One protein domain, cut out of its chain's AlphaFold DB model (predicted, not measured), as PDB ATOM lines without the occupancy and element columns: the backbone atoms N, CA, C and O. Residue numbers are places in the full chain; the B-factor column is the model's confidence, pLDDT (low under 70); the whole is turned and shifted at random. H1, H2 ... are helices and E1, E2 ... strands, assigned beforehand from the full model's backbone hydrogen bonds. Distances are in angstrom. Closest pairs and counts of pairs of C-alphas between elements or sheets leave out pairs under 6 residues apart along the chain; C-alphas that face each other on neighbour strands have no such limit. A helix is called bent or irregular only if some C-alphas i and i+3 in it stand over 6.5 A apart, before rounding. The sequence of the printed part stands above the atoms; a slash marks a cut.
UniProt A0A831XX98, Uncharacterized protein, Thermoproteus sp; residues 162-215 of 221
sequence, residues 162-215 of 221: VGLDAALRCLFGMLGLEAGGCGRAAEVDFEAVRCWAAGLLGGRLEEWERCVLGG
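What this domain is: This is residues 162 to 215 of the 221 residues of an uncharacterized protein of Thermoproteus sp (UniProt A0A831XX98). Three helical rods, H1 and the two arms of a sharply bent helix H2, lie roughly side by side with their centres in a triangle; H2 folds back on itself, and its second arm, H2b, packs on H1. From the end of H1 a long bare link, residues 176 to 186, swings in a wide arc back to the short strand E1, which lies beside the first printed residues and leads straight into H2. The printed part has 54 residues, with two named helices and one named strand in the order H1, E1, H2, and its class is mostly helix. It is compact, with a radius of gyration of the C-alphas of 10.4 A, and rounded, with spans of 30 by 24 by 19 A.

Where its parts are: H1 is residues 164 to 175 and is 16.5 A from first to last C-alpha; C-alpha 164 is at (-37.354, -32.395, -26.957). E1 is residues 187 to 189, 7.1 A long. H2, residues 190 to 214, was assigned as one helix by its hydrogen bonds, but it is bent: C-alphas 200 and 203 are 9.5 A apart. Its arm H2a, residues 190 to 200, begins at C-alpha (-35.348, -41.053, -27.158) and is 15.3 A long. Its arm H2b, residues 203 to 214, is 18.6 A long and ends at C-alpha (-26.290, -36.312, -19.001). H2b is itself irregular, with C-alphas 203 and 206 7.5 A apart. Residues 201 and 202 belong to neither arm.

How they stand to each other: H1 touches H2b at a steep tilt of 40 degrees, opposite ways; the closest C-alphas are those of Ala 167 and Val 212, 5.3 A apart, and H2b touches H1 with residues 208 to 212 alone. H1 and H2a are close but not clearly touching, with Leu 171 and Ala 197 closest at 7.7 A between C-alphas; they run the same way at a shallow tilt of 21 degrees. H2a and H2b touch, with the C-alphas of Ala 198 and Leu 205 closest at 5.8 A, and H2b touches H2a with residues 205 to 209 alone. These arms run opposite ways at a shallow tilt of 33 degrees, only just short of steep. E1 pairs with no named strand, but its residues 187 to 188 pair antiparallel with residues 162 to 163. E1 and H2a meet only through their link, and E1 and H2b are apart. Each O i to N i+4 pair in H1 is within hydrogen-bond range, against 5 of 7 in H2a and 7 of 8 in H2b.

The domain as a whole: The two C-alphas farthest apart, those of Gly 183 and Gly 203, are 30.0 A apart. The printed part has no cut. The link from H1 to E1 is long, with 11 residues, and the one from E1 to H2 is tight. The mean pLDDT of the printed part is 73.3; residues 176 to 185 and 214 to 215 are under 70.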
ATOM      1  N   VAL A 162     -37.427 -38.338 -23.314       79.81
ATOM      2  CA  VAL A 162     -36.526 -37.196 -23.102       79.81
ATOM      3  C   VAL A 162     -37.212 -35.892 -23.487       79.81
ATOM      4  O   VAL A 162     -38.109 -35.874 -24.331       79.81
ATOM      5  N   GLY A 163     -36.774 -34.787 -22.885       81.44
ATOM      6  CA  GLY A 163     -37.215 -33.451 -23.277       81.44
ATOM      7  C   GLY A 163     -36.724 -33.112 -24.682       81.44
ATOM      8  O   GLY A 163     -35.519 -33.118 -24.953       81.44
ATOM      9  N   LEU A 164     -37.654 -32.802 -25.585       78.69
ATOM     10  CA  LEU A 164     -37.354 -32.395 -26.957       78.69
ATOM     11  C   LEU A 164     -36.486 -31.130 -26.987       78.69
ATOM     12  O   LEU A 164     -35.614 -30.993 -27.841       78.69
ATOM     13  N   ASP A 165     -36.682 -30.223 -26.032       78.88
ATOM     14  CA  ASP A 165     -35.889 -29.003 -25.891       78.88
ATOM     15  C   ASP A 165     -34.420 -29.312 -25.566       78.88
ATOM     16  O   ASP A 165     -33.519 -28.716 -26.155       78.88
ATOM     17  N   ALA A 166     -34.166 -30.276 -24.678       76.69
ATOM     18  CA  ALA A 166     -32.822 -30.716 -24.331       76.69
ATOM     19  C   ALA A 166     -32.146 -31.415 -25.521       76.69
ATOM     20  O   ALA A 166     -30.994 -31.113 -25.842       76.69
ATOM     21  N   ALA A 167     -32.886 -32.275 -26.228       80.12
ATOM     22  CA  ALA A 167     -32.418 -32.965 -27.426       80.12
ATOM     23  C   ALA A 167     -31.998 -31.996 -28.546       80.12
ATOM     24  O   ALA A 167     -30.916 -32.133 -29.129       80.12
ATOM     25  N   LEU A 168     -32.821 -30.975 -28.800       79.44
ATOM     26  CA  LEU A 168     -32.552 -29.937 -29.794       79.44
ATOM     27  C   LEU A 168     -31.404 -29.020 -29.371       79.44
ATOM     28  O   LEU A 168     -30.542 -28.716 -30.191       79.44
ATOM     29  N   ARG A 169     -31.332 -28.620 -28.096       80.88
ATOM     30  CA  ARG A 169     -30.238 -27.781 -27.578       80.88
ATOM     31  C   ARG A 169     -28.879 -28.464 -27.739       80.88
ATOM     32  O   ARG A 169     -27.931 -27.834 -28.201       80.88
ATOM     33  N   CYS A 170     -28.796 -29.753 -27.413       77.94
ATOM     34  CA  CYS A 170     -27.586 -30.552 -27.600       77.94
ATOM     35  C   CYS A 170     -27.207 -30.704 -29.076       77.94
ATOM     36  O   CYS A 170     -26.032 -30.616 -29.427       77.94
ATOM     37  N   LEU A 171     -28.194 -30.899 -29.953       80.31
ATOM     38  CA  LEU A 171     -27.947 -31.014 -31.388       80.31
ATOM     39  C   LEU A 171     -27.429 -29.698 -31.977       80.31
ATOM     40  O   LEU A 171     -26.386 -29.676 -32.626       80.31
ATOM     41  N   PHE A 172     -28.145 -28.600 -31.731       79.44
ATOM     42  CA  PHE A 172     -27.792 -27.285 -32.258       79.44
ATOM     43  C   PHE A 172     -26.451 -26.793 -31.712       79.44
ATOM     44  O   PHE A 172     -25.647 -26.278 -32.485       79.44
ATOM     45  N   GLY A 173     -26.142 -27.073 -30.440       75.38
ATOM     46  CA  GLY A 173     -24.828 -26.790 -29.860       75.38
ATOM     47  C   GLY A 173     -23.671 -27.453 -30.617       75.38
ATOM     48  O   GLY A 173     -22.653 -26.811 -30.863       75.38
ATOM     49  N   MET A 174     -23.828 -28.700 -31.074       71.75
ATOM     50  CA  MET A 174     -22.785 -29.394 -31.853       71.75
ATOM     51  C   MET A 174     -22.734 -29.013 -33.333       71.75
ATOM     52  O   MET A 174     -21.750 -29.309 -34.022       71.75
ATOM     53  N   LEU A 175     -23.793 -28.378 -33.830       71.44
ATOM     54  CA  LEU A 175     -23.860 -27.804 -35.171       71.44
ATOM     55  C   LEU A 175     -23.454 -26.319 -35.191       71.44
ATOM     56  O   LEU A 175     -23.397 -25.734 -36.267       71.44
ATOM     57  N   GLY A 176     -23.144 -25.719 -34.034       69.25
ATOM     58  CA  GLY A 176     -22.764 -24.307 -33.918       69.25
ATOM     59  C   GLY A 176     -23.921 -23.330 -34.148       69.25
ATOM     60  O   GLY A 176     -23.688 -22.195 -34.551       69.25
ATOM     61  N   LEU A 177     -25.160 -23.775 -33.929       69.56
ATOM     62  CA  LEU A 177     -26.383 -23.001 -34.135       69.56
ATOM     63  C   LEU A 177     -26.978 -22.579 -32.783       69.56
ATOM     64  O   LEU A 177     -26.990 -23.365 -31.834       69.56
ATOM     65  N   GLU A 178     -27.504 -21.356 -32.689       59.69
ATOM     66  CA  GLU A 178     -28.195 -20.904 -31.478       59.69
ATOM     67  C   GLU A 178     -29.604 -21.505 -31.399       59.69
ATOM     68  O   GLU A 178     -30.445 -21.310 -32.278       59.69
ATOM     69  N   ALA A 179     -29.879 -22.243 -30.322       55.41
ATOM     70  CA  ALA A 179     -31.193 -22.814 -30.064       55.41
ATOM     71  C   ALA A 179     -32.111 -21.770 -29.401       55.41
ATOM     72  O   ALA A 179     -32.104 -21.608 -28.181       55.41
ATOM     73  N   GLY A 180     -32.931 -21.077 -30.194       50.00
ATOM     74  CA  GLY A 180     -34.034 -20.261 -29.680       50.00
ATOM     75  C   GLY A 180     -35.177 -21.150 -29.173       50.00
ATOM     76  O   GLY A 180     -35.815 -21.853 -29.953       50.00
ATOM     77  N   GLY A 181     -35.437 -21.149 -27.864       53.31
ATOM     78  CA  GLY A 181     -36.503 -21.954 -27.264       53.31
ATOM     79  C   GLY A 181     -37.848 -21.223 -27.226       53.31
ATOM     80  O   GLY A 181     -38.015 -20.289 -26.449       53.31
ATOM     81  N   CYS A 182     -38.843 -21.690 -27.986       48.06
ATOM     82  CA  CYS A 182     -40.252 -21.425 -27.667       48.06
ATOM     83  C   CYS A 182     -40.686 -22.436 -26.595       48.06
ATOM     84  O   CYS A 182     -40.826 -23.622 -26.881       48.06
ATOM     85  N   GLY A 183     -40.829 -21.976 -25.349       46.09
ATOM     86  CA  GLY A 183     -41.005 -22.806 -24.153       46.09
ATOM     87  C   GLY A 183     -42.261 -23.683 -24.133       46.09
ATOM     88  O   GLY A 183     -43.257 -23.338 -23.503       46.09
ATOM     89  N   ARG A 184     -42.198 -24.864 -24.753       52.97
ATOM     90  CA  ARG A 184     -43.102 -25.978 -24.452       52.97
ATOM     91  C   ARG A 184     -42.283 -27.219 -24.127       52.97
ATOM     92  O   ARG A 184     -41.520 -27.699 -24.960       52.97
ATOM     93  N   ALA A 185     -42.464 -27.722 -22.909       57.53
ATOM     94  CA  ALA A 185     -41.916 -28.994 -22.465       57.53
ATOM     95  C   ALA A 185     -42.656 -30.127 -23.191       57.53
ATOM     96  O   ALA A 185     -43.751 -30.520 -22.796       57.53
ATOM     97  N   ALA A 186     -42.095 -30.587 -24.307       71.00
ATOM     98  CA  ALA A 186     -42.575 -31.756 -25.027       71.00
ATOM     99  C   ALA A 186     -41.640 -32.931 -24.734       71.00
ATOM    100  O   ALA A 186     -40.435 -32.833 -24.962       71.00
ATOM    101  N   GLU A 187     -42.195 -34.033 -24.236       76.94
ATOM    102  CA  GLU A 187     -41.465 -35.289 -24.092       76.94
ATOM    103  C   GLU A 187     -41.596 -36.123 -25.361       76.94
ATOM    104  O   GLU A 187     -42.690 -36.302 -25.901       76.94
ATOM    105  N   VAL A 188     -40.472 -36.653 -25.824       77.81
ATOM    106  CA  VAL A 188     -40.369 -37.461 -27.038       77.81
ATOM    107  C   VAL A 188     -39.614 -38.748 -26.745       77.81
ATOM    108  O   VAL A 188     -38.822 -38.823 -25.804       77.81
ATOM    109  N   ASP A 189     -39.886 -39.776 -27.540       80.44
ATOM    110  CA  ASP A 189     -39.175 -41.047 -27.461       80.44
ATOM    111  C   ASP A 189     -37.701 -40.855 -27.858       80.44
ATOM    112  O   ASP A 189     -37.397 -40.341 -28.937       80.44
ATOM    113  N   PHE A 190     -36.784 -41.233 -26.967       77.88
ATOM    114  CA  PHE A 190     -35.348 -41.053 -27.158       77.88
ATOM    115  C   PHE A 190     -34.823 -41.807 -28.377       77.88
ATOM    116  O   PHE A 190     -34.021 -41.249 -29.121       77.88
ATOM    117  N   GLU A 191     -35.289 -43.030 -28.624       80.00
ATOM    118  CA  GLU A 191     -34.830 -43.833 -29.761       80.00
ATOM    119  C   GLU A 191     -35.336 -43.244 -31.082       80.00
ATOM    120  O   GLU A 191     -34.601 -43.211 -32.072       80.00
ATOM    121  N   ALA A 192     -36.548 -42.678 -31.089       76.69
ATOM    122  CA  ALA A 192     -37.069 -41.963 -32.252       76.69
ATOM    123  C   ALA A 192     -36.214 -40.732 -32.602       76.69
ATOM    124  O   ALA A 192     -35.870 -40.518 -33.768       76.69
ATOM    125  N   VAL A 193     -35.825 -39.934 -31.601       81.38
ATOM    126  CA  VAL A 193     -34.986 -38.745 -31.832       81.38
ATOM    127  C   VAL A 193     -33.540 -39.128 -32.141       81.38
ATOM    128  O   VAL A 193     -32.910 -38.491 -32.980       81.38
ATOM    129  N   ARG A 194     -33.018 -40.187 -31.524       80.12
ATOM    130  CA  ARG A 194     -31.682 -40.728 -31.794       80.12
ATOM    131  C   ARG A 194     -31.548 -41.219 -33.230       80.12
ATOM    132  O   ARG A 194     -30.561 -40.897 -33.881       80.12
ATOM    133  N   CYS A 195     -32.547 -41.936 -33.747       78.44
ATOM    134  CA  CYS A 195     -32.580 -42.374 -35.144       78.44
ATOM    135  C   CYS A 195     -32.510 -41.177 -36.106       78.44
ATOM    136  O   CYS A 195     -31.737 -41.173 -37.065       78.44
ATOM    137  N   TRP A 196     -33.254 -40.113 -35.799       82.56
ATOM    138  CA  TRP A 196     -33.184 -38.864 -36.550       82.56
ATOM    139  C   TRP A 196     -31.811 -38.174 -36.432       82.56
ATOM    140  O   TRP A 196     -31.236 -37.765 -37.441       82.56
ATOM    141  N   ALA A 197     -31.246 -38.097 -35.224       78.38
ATOM    142  CA  ALA A 197     -29.946 -37.482 -34.964       78.38
ATOM    143  C   ALA A 197     -28.784 -38.247 -35.623       78.38
ATOM    144  O   ALA A 197     -27.837 -37.622 -36.103       78.38
ATOM    145  N   ALA A 198     -28.868 -39.578 -35.719       77.25
ATOM    146  CA  ALA A 198     -27.874 -40.425 -36.377       77.25
ATOM    147  C   ALA A 198     -27.680 -40.050 -37.854       77.25
ATOM    148  O   ALA A 198     -26.547 -39.983 -38.333       77.25
ATOM    149  N   GLY A 199     -28.773 -39.719 -38.551       73.56
ATOM    150  CA  GLY A 199     -28.729 -39.255 -39.939       73.56
ATOM    151  C   GLY A 199     -28.059 -37.888 -40.126       73.56
ATOM    152  O   GLY A 199     -27.614 -37.579 -41.227       73.56
ATOM    153  N   LEU A 200     -27.965 -37.078 -39.066       74.12
ATOM    154  CA  LEU A 200     -27.405 -35.721 -39.107       74.12
ATOM    155  C   LEU A 200     -25.981 -35.632 -38.551       74.12
ATOM    156  O   LEU A 200     -25.191 -34.807 -39.005       74.12
ATOM    157  N   LEU A 201     -25.655 -36.443 -37.546       72.06
ATOM    158  CA  LEU A 201     -24.416 -36.314 -36.779       72.06
ATOM    159  C   LEU A 201     -23.333 -37.324 -37.156       72.06
ATOM    160  O   LEU A 201     -22.175 -37.115 -36.780       72.06
ATOM    161  N   GLY A 202     -23.674 -38.390 -37.887       71.62
ATOM    162  CA  GLY A 202     -22.726 -39.442 -38.252       71.62
ATOM    163  C   GLY A 202     -21.964 -39.963 -37.025       71.62
ATOM    164  O   GLY A 202     -22.573 -40.386 -36.047       71.62
ATOM    165  N   GLY A 203     -20.629 -39.867 -37.041       75.38
ATOM    166  CA  GLY A 203     -19.753 -40.335 -35.955       75.38
ATOM    167  C   GLY A 203     -19.829 -39.559 -34.630       75.38
ATOM    168  O   GLY A 203     -19.206 -39.975 -33.662       75.38
ATOM    169  N   ARG A 204     -20.584 -38.454 -34.553       75.50
ATOM    170  CA  ARG A 204     -20.756 -37.646 -33.322       75.50
ATOM    171  C   ARG A 204     -22.029 -37.988 -32.537       75.50
ATOM    172  O   ARG A 204     -22.430 -37.252 -31.638       75.50
ATOM    173  N   LEU A 205     -22.689 -39.094 -32.884       78.38
ATOM    174  CA  LEU A 205     -23.938 -39.520 -32.252       78.38
ATOM    175  C   LEU A 205     -23.764 -39.818 -30.753       78.38
ATOM    176  O   LEU A 205     -24.568 -39.373 -29.944       78.38
ATOM    177  N   GLU A 206     -22.682 -40.489 -30.360       77.50
ATOM    178  CA  GLU A 206     -22.438 -40.841 -28.953       77.50
ATOM    179  C   GLU A 206     -22.210 -39.612 -28.054       77.50
ATOM    180  O   GLU A 206     -22.535 -39.620 -26.865       77.50
ATOM    181  N   GLU A 207     -21.651 -38.534 -28.613       78.62
ATOM    182  CA  GLU A 207     -21.466 -37.258 -27.910       78.62
ATOM    183  C   GLU A 207     -22.805 -36.554 -27.681       78.62
ATOM    184  O   GLU A 207     -23.055 -36.006 -26.604       78.62
ATOM    185  N   TRP A 208     -23.700 -36.643 -28.666       83.81
ATOM    186  CA  TRP A 208     -25.066 -36.156 -28.552       83.81
ATOM    187  C   TRP A 208     -25.865 -36.912 -27.501       83.81
ATOM    188  O   TRP A 208     -26.458 -36.286 -26.627       83.81
ATOM    189  N   GLU A 209     -25.844 -38.245 -27.541       82.00
ATOM    190  CA  GLU A 209     -26.559 -39.091 -26.582       82.00
ATOM    191  C   GLU A 209     -26.128 -38.775 -25.144       82.00
ATOM    192  O   GLU A 209     -26.973 -38.597 -24.263       82.00
ATOM    193  N   ARG A 210     -24.819 -38.595 -24.914       80.62
ATOM    194  CA  ARG A 210     -24.281 -38.147 -23.620       80.62
ATOM    195  C   ARG A 210     -24.790 -36.767 -23.209       80.62
ATOM    196  O   ARG A 210     -25.109 -36.579 -22.038       80.62
ATOM    197  N   CYS A 211     -24.898 -35.815 -24.133       80.38
ATOM    198  CA  CYS A 211     -25.435 -34.487 -23.832       80.38
ATOM    199  C   CYS A 211     -26.923 -34.545 -23.440       80.38
ATOM    200  O   CYS A 211     -27.317 -33.954 -22.432       80.38
ATOM    201  N   VAL A 212     -27.736 -35.297 -24.193       80.69
ATOM    202  CA  VAL A 212     -29.189 -35.412 -23.973       80.69
ATOM    203  C   VAL A 212     -29.511 -36.150 -22.676       80.69
ATOM    204  O   VAL A 212     -30.422 -35.752 -21.954       80.69
ATOM    205  N   LEU A 213     -28.755 -37.201 -22.357       77.75
ATOM    206  CA  LEU A 213     -28.988 -38.028 -21.170       77.75
ATOM    207  C   LEU A 213     -28.265 -37.517 -19.913       77.75
ATOM    208  O   LEU A 213     -28.682 -37.840 -18.804       77.75
ATOM    209  N   GLY A 214     -27.180 -36.753 -20.079       66.69
ATOM    210  CA  GLY A 214     -26.290 -36.312 -19.001       66.69
ATOM    211  C   GLY A 214     -26.463 -34.859 -18.551       66.69
ATOM    212  O   GLY A 214     -25.856 -34.463 -17.558       66.69
ATOM    213  N   GLY A 215     -27.267 -34.043 -19.244       56.56
ATOM    214  CA  GLY A 215     -27.661 -32.713 -18.763       56.56
ATOM    215  C   GLY A 215     -26.524 -31.696 -18.580       56.56
ATOM    216  O   GLY A 215     -26.677 -30.752 -17.806       56.56
TER     217      GLY A 215